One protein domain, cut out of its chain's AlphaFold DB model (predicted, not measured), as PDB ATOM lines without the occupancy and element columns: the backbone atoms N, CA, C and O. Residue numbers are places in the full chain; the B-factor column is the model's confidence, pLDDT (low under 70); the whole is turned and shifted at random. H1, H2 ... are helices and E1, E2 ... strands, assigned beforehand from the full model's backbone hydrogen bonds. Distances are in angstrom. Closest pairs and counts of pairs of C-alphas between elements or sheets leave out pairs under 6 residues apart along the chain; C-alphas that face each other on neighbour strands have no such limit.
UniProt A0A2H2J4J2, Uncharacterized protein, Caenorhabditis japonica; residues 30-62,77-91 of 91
ATOM      1  N   LYS A  30      38.367   4.976  29.305       88.94
ATOM      2  CA  LYS A  30      37.110   5.141  28.572       88.94
ATOM      3  C   LYS A  30      36.641   3.812  27.977       88.94
ATOM      4  O   LYS A  30      37.430   3.082  27.373       88.94
ATOM      5  N   ASP A  31      35.359   3.504  28.178       87.88
ATOM      6  CA  ASP A  31      34.708   2.259  27.742       87.88
ATOM      7  C   ASP A  31      35.361   0.964  28.273       87.88
ATOM      8  O   ASP A  31      34.997  -0.135  27.843       87.88
ATOM      9  N   GLN A  32      36.313   1.069  29.208       88.94
ATOM     10  CA  GLN A  32      36.956  -0.080  29.837       88.94
ATOM     11  C   GLN A  32      36.101  -0.617  30.976       88.94
ATOM     12  O   GLN A  32      35.402   0.130  31.661       88.94
ATOM     13  N   TRP A  33      36.218  -1.921  31.202       88.12
ATOM     14  CA  TRP A  33      35.588  -2.589  32.328       88.12
ATOM     15  C   TRP A  33      36.371  -2.331  33.613       88.12
ATOM     16  O   TRP A  33      37.577  -2.582  33.684       88.12
ATOM     17  N   ILE A  34      35.677  -1.848  34.633       87.44
ATOM     18  CA  ILE A  34      36.175  -1.674  35.991       87.44
ATOM     19  C   ILE A  34      35.375  -2.589  36.903       87.44
ATOM     20  O   ILE A  34      34.146  -2.624  36.839       87.44
ATOM     21  N   TYR A  35      36.094  -3.324  37.743       84.94
ATOM     22  CA  TYR A  35      35.477  -4.150  38.762       84.94
ATOM     23  C   TYR A  35      35.203  -3.299  40.002       84.94
ATOM     24  O   TYR A  35      36.132  -2.690  40.538       84.94
ATOM     25  N   LEU A  36      33.944  -3.223  40.431       82.81
ATOM     26  CA  LEU A  36      33.535  -2.467  41.609       82.81
ATOM     27  C   LEU A  36      33.219  -3.407  42.773       82.81
ATOM     28  O   LEU A  36      32.331  -4.252  42.690       82.81
ATOM     29  N   ILE A  37      33.902  -3.175  43.889       78.69
ATOM     30  CA  ILE A  37      33.568  -3.734  45.196       78.69
ATOM     31  C   ILE A  37      32.950  -2.597  46.009       78.69
ATOM     32  O   ILE A  37      33.651  -1.668  46.408       78.69
ATOM     33  N   GLY A  38      31.634  -2.624  46.199       73.81
ATOM     34  CA  GLY A  38      30.921  -1.584  46.936       73.81
ATOM     35  C   GLY A  38      29.489  -1.362  46.462       73.81
ATOM     36  O   GLY A  38      28.924  -2.177  45.733       73.81
ATOM     37  N   VAL A  39      28.928  -0.224  46.874       73.50
ATOM     38  CA  VAL A  39      27.502   0.101  46.718       73.50
ATOM     39  C   VAL A  39      27.095   0.464  45.285       73.50
ATOM     40  O   VAL A  39      27.828   1.130  44.547       73.50
ATOM     41  N   GLU A  40      25.854   0.134  44.920       73.69
ATOM     42  CA  GLU A  40      25.282   0.384  43.586       73.69
ATOM     43  C   GLU A  40      25.268   1.878  43.194       73.69
ATOM     44  O   GLU A  40      25.483   2.237  42.037       73.69
ATOM     45  N   ASN A  41      25.118   2.788  44.161       76.75
ATOM     46  CA  ASN A  41      25.164   4.232  43.895       76.75
ATOM     47  C   ASN A  41      26.517   4.693  43.325       76.75
ATOM     48  O   ASN A  41      26.573   5.639  42.529       76.75
ATOM     49  N   LEU A  42      27.615   4.030  43.711       78.81
ATOM     50  CA  LEU A  42      28.931   4.329  43.161       78.81
ATOM     51  C   LEU A  42      29.055   3.808  41.727       78.81
ATOM     52  O   LEU A  42      29.620   4.510  40.891       78.81
ATOM     53  N   LYS A  43      28.463   2.645  41.417       82.69
ATOM     54  CA  LYS A  43      28.403   2.096  40.053       82.69
ATOM     55  C   LYS A  43      27.852   3.130  39.078       82.69
ATOM     56  O   LYS A  43      28.532   3.513  38.130       82.69
ATOM     57  N   ARG A  44      26.665   3.660  39.384       83.19
ATOM     58  CA  ARG A  44      26.008   4.675  38.556       83.19
ATOM     59  C   ARG A  44      26.869   5.927  38.384       83.19
ATOM     60  O   ARG A  44      26.968   6.463  37.286       83.19
ATOM     61  N   SER A  45      27.517   6.373  39.459       83.88
ATOM     62  CA  SER A  45      28.368   7.567  39.430       83.88
ATOM     63  C   SER A  45      29.595   7.383  38.528       83.88
ATOM     64  O   SER A  45      29.994   8.320  37.840       83.88
ATOM     65  N   LEU A  46      30.178   6.183  38.509       85.06
ATOM     66  CA  LEU A  46      31.318   5.833  37.659       85.06
ATOM     67  C   LEU A  46      30.918   5.697  36.187       85.06
ATOM     68  O   LEU A  46      31.637   6.182  35.316       85.06
ATOM     69  N   GLU A  47      29.767   5.090  35.908       87.19
ATOM     70  CA  GLU A  47      29.262   4.939  34.539       87.19
ATOM     71  C   GLU A  47      28.855   6.292  33.937       87.19
ATOM     72  O   GLU A  47      29.320   6.652  32.856       87.19
ATOM     73  N   GLU A  48      28.049   7.079  34.656       85.56
ATOM     74  CA  GLU A  48      27.556   8.377  34.177       85.56
ATOM     75  C   GLU A  48      28.634   9.476  34.234       85.56
ATOM     76  O   GLU A  48      28.710  10.313  33.337       85.56
ATOM     77  N   GLY A  49      29.459   9.496  35.287       81.50
ATOM     78  CA  GLY A  49      30.427  10.569  35.543       81.50
ATOM     79  C   GLY A  49      31.869  10.257  35.138       81.50
ATOM     80  O   GLY A  49      32.628  11.180  34.857       81.50
ATOM     81  N   GLY A  50      32.264   8.983  35.123       80.56
ATOM     82  CA  GLY A  50      33.622   8.542  34.783       80.56
ATOM     83  C   GLY A  50      33.774   8.000  33.359       80.56
ATOM     84  O   GLY A  50      34.901   7.867  32.886       80.56
ATOM     85  N   GLY A  51      32.673   7.691  32.659       85.56
ATOM     86  CA  GLY A  51      32.705   7.176  31.284       85.56
ATOM     87  C   GLY A  51      33.303   5.769  31.158       85.56
ATOM     88  O   GLY A  51      33.883   5.420  30.125       85.56
ATOM     89  N   VAL A  52      33.198   4.976  32.223       87.81
ATOM     90  CA  VAL A  52      33.709   3.601  32.308       87.81
ATOM     91  C   VAL A  52      32.550   2.615  32.380       87.81
ATOM     92  O   VAL A  52      31.438   2.986  32.742       87.81
ATOM     93  N   LYS A  53      32.799   1.347  32.062       88.06
ATOM     94  CA  LYS A  53      31.817   0.278  32.268       88.06
ATOM     95  C   LYS A  53      32.093  -0.387  33.598       88.06
ATOM     96  O   LYS A  53      33.242  -0.733  33.869       88.06
ATOM     97  N   VAL A  54      31.067  -0.591  34.412       84.94
ATOM     98  CA  VAL A  54      31.256  -1.167  35.742       84.94
ATOM     99  C   VAL A  54      30.537  -2.499  35.856       84.94
ATOM    100  O   VAL A  54      29.368  -2.639  35.498       84.94
ATOM    101  N   PHE A  55      31.250  -3.485  36.385       80.56
ATOM    102  CA  PHE A  55      30.701  -4.787  36.733       80.56
ATOM    103  C   PHE A  55      31.169  -5.183  38.132       80.56
ATOM    104  O   PHE A  55      32.152  -4.644  38.644       80.56
ATOM    105  N   GLY A  56      30.447  -6.109  38.754       68.06
ATOM    106  CA  GLY A  56      30.571  -6.351  40.183       68.06
ATOM    107  C   GLY A  56      29.730  -5.361  40.983       68.06
ATOM    108  O   GLY A  56      29.709  -4.155  40.731       68.06
ATOM    109  N   THR A  57      28.989  -5.910  41.929       58.91
ATOM    110  CA  THR A  57      28.289  -5.189  42.984       58.91
ATOM    111  C   THR A  57      28.546  -6.017  44.224       58.91
ATOM    112  O   THR A  57      28.097  -7.160  44.290       58.91
ATOM    113  N   GLY A  58      29.325  -5.478  45.161       53.16
ATOM    114  CA  GLY A  58      29.425  -6.095  46.476       53.16
ATOM    115  C   GLY A  58      28.048  -5.970  47.101       53.16
ATOM    116  O   GLY A  58      27.544  -4.851  47.218       53.16
ATOM    117  N   GLU A  59      27.400  -7.095  47.392       44.22
ATOM    118  CA  GLU A  59      26.134  -7.074  48.109       44.22
ATOM    119  C   GLU A  59      26.312  -6.243  49.387       44.22
ATOM    120  O   GLU A  59      27.287  -6.397  50.123       44.22
ATOM    121  N   ASP A  60      25.370  -5.336  49.627       40.62
ATOM    122  CA  ASP A  60      25.239  -4.610  50.882       40.62
ATOM    123  C   ASP A  60      24.863  -5.656  51.945       40.62
ATOM    124  O   ASP A  60      23.686  -5.955  52.144       40.62
ATOM    125  N   HIS A  61      25.855  -6.315  52.558       41.62
ATOM    126  CA  HIS A  61      25.626  -7.322  53.600       41.62
ATOM    127  C   HIS A  61      25.163  -6.617  54.877       41.62
ATOM    128  O   HIS A  61      25.889  -6.448  55.851       41.62
ATOM    129  N   LYS A  62      23.884  -6.234  54.892       39.56
ATOM    130  CA  LYS A  62      23.075  -6.226  56.109       39.56
ATOM    131  C   LYS A  62      22.678  -7.664  56.440       39.56
ATOM    132  O   LYS A  62      21.525  -8.034  56.254       39.56
ATOM    133  N   SER A  77      35.249 -13.934  32.797       67.81
ATOM    134  CA  SER A  77      35.326 -13.719  31.347       67.81
ATOM    135  C   SER A  77      35.695 -12.273  31.019       67.81
ATOM    136  O   SER A  77      36.278 -11.994  29.966       67.81
ATOM    137  N   ILE A  78      35.378 -11.340  31.919       75.50
ATOM    138  CA  ILE A  78      35.673  -9.921  31.765       75.50
ATOM    139  C   ILE A  78      37.037  -9.642  32.397       75.50
ATOM    140  O   ILE A  78      37.257  -9.900  33.574       75.50
ATOM    141  N   LYS A  79      37.974  -9.081  31.623       79.50
ATOM    142  CA  LYS A  79      39.273  -8.629  32.145       79.50
ATOM    143  C   LYS A  79      39.169  -7.168  32.601       79.50
ATOM    144  O   LYS A  79      39.178  -6.288  31.735       79.50
ATOM    145  N   PRO A  80      39.077  -6.881  33.915       82.31
ATOM    146  CA  PRO A  80      39.000  -5.510  34.394       82.31
ATOM    147  C   PRO A  80      40.324  -4.777  34.172       82.31
ATOM    148  O   PRO A  80      41.409  -5.327  34.365       82.31
ATOM    149  N   LYS A  81      40.236  -3.498  33.810       86.81
ATOM    150  CA  LYS A  81      41.391  -2.596  33.715       86.81
ATOM    151  C   LYS A  81      41.851  -2.106  35.087       86.81
ATOM    152  O   LYS A  81      43.024  -1.775  35.261       86.81
ATOM    153  N   ALA A  82      40.917  -2.024  36.029       84.69
ATOM    154  CA  ALA A  82      41.135  -1.591  37.397       84.69
ATOM    155  C   ALA A  82      40.081  -2.208  38.322       84.69
ATOM    156  O   ALA A  82      38.985  -2.561  37.881       84.69
ATOM    157  N   VAL A  83      40.428  -2.291  39.604       83.19
ATOM    158  CA  VAL A  83      39.510  -2.627  40.692       83.19
ATOM    159  C   VAL A  83      39.293  -1.365  41.517       83.19
ATOM    160  O   VAL A  83      40.259  -0.718  41.919       83.19
ATOM    161  N   VAL A  84      38.034  -1.004  41.741       82.00
ATOM    162  CA  VAL A  84      37.624   0.112  42.592       82.00
ATOM    163  C   VAL A  84      36.964  -0.462  43.831       82.00
ATOM    164  O   VAL A  84      36.012  -1.230  43.730       82.00
ATOM    165  N   VAL A  85      37.458  -0.056  44.996       77.75
ATOM    166  CA  VAL A  85      36.888  -0.433  46.289       77.75
ATOM    167  C   VAL A  85      36.244   0.806  46.894       77.75
ATOM    168  O   VAL A  85      36.919   1.800  47.164       77.75
ATOM    169  N   SER A  86      34.926   0.770  47.057       69.19
ATOM    170  CA  SER A  86      34.194   1.750  47.852       69.19
ATOM    171  C   SER A  86      34.291   1.320  49.306       69.19
ATOM    172  O   SER A  86      33.957   0.183  49.616       69.19
ATOM    173  N   PHE A  87      34.762   2.229  50.148       62.59
ATOM    174  CA  PHE A  87      35.065   2.030  51.561       62.59
ATOM    175  C   PHE A  87      34.069   1.124  52.314       62.59
ATOM    176  O   PHE A  87      32.855   1.314  52.235       62.59
ATOM    177  N   ASP A  88      34.642   0.167  53.043       49.59
ATOM    178  CA  ASP A  88      34.023  -0.760  53.991       49.59
ATOM    179  C   ASP A  88      33.690  -0.014  55.297       49.59
ATOM    180  O   ASP A  88      34.470   0.832  55.729       49.59
ATOM    181  N   SER A  89      32.572  -0.302  55.968       39.69
ATOM    182  CA  SER A  89      32.292   0.290  57.288       39.69
ATOM    183  C   SER A  89      33.241  -0.193  58.400       39.69
ATOM    184  O   SER A  89      33.086   0.235  59.543       39.69
ATOM    185  N   HIS A  90      34.182  -1.092  58.094       40.47
ATOM    186  CA  HIS A  90      35.153  -1.674  59.026       40.47
ATOM    187  C   HIS A  90      36.564  -1.061  58.981       40.47
ATOM    188  O   HIS A  90      37.474  -1.640  59.580       40.47
ATOM    189  N   PHE A  91      36.771   0.090  58.330       41.00
ATOM    190  CA  PHE A  91      38.035   0.839  58.417       41.00
ATOM    191  C   PHE A  91      37.867   2.260  58.964       41.00
ATOM    192  O   PHE A  91      36.800   2.875  58.747       41.00
TER     193      PHE A  91
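AT A GLANCE: This is residues 30 to 62 and 77 to 91 of the 91 residues of an uncharacterized protein of Caenorhabditis japonica (UniProt A0A2H2J4J2). A small sheet of three short parallel strands has one helix, H1, packed along one face, and no named helix covers the other face. The stretches after E2 and E3, with residues 58 to 62 and 86 to 91, run on past the same end of the sheet and add to the length. The printed part has 48 residues, with E1, H1, E2 and E3 in that order along the chain and the sheet order E2, E1, E3. The class is mixed, helices and strands, with under half of the residues in named elements. The whole is compact, with a radius of gyration of the C-alphas of 10.8 A and spans of 31 by 24 by 17 A.

HOW THE PARTS SIT: E1, residues 33 to 37, is the inner strand. H1, residues 40 to 50, is on the sheet at a height of 9.0 A, over E1 and only just over E2, residues 53 to 55, on which 3 of its C-alphas fall. H1 runs along the strands, only just, at 29 degrees to E1 on the local plane. The closest C-alphas of H1 and E2 are those of Glu 47 and Lys 53, 5.8 A apart. E1, H1 and E2 form a strand-helix-strand unit, two parallel neighbour strands joined through a helix, with a right-handed crossover. E2 and E1 are parallel at 42 degrees, with N 34 and O 53 within hydrogen-bond range at 2.8 A. E3, residues 82 to 85, is parallel to E1 at 22 degrees, with N 84 and O 35 at 2.8 A. In H1 every O i to N i+4 pair is within hydrogen-bond range.

IN THESE COORDINATES: E1 begins at C-alpha 33 (35.588, -2.589, 32.328) and is 13.1 A long. H1 measures 14.6 A, E2 6.8 A and E3 9.9 A, the last ending at C-alpha 85 (36.888, -0.433, 46.289).

THE WHOLE: The farthest C-alphas, of Lys 30 and Lys 62, are 32.9 A apart. Residues 63 to 76 are not printed, and C-alphas 62 and 77 are 28.6 A apart across the cut. The links E1 to H1 and H1 to E2 are tight. In this model pLDDT is under 70 at residues 56 to 62, 77 and 86 to 91.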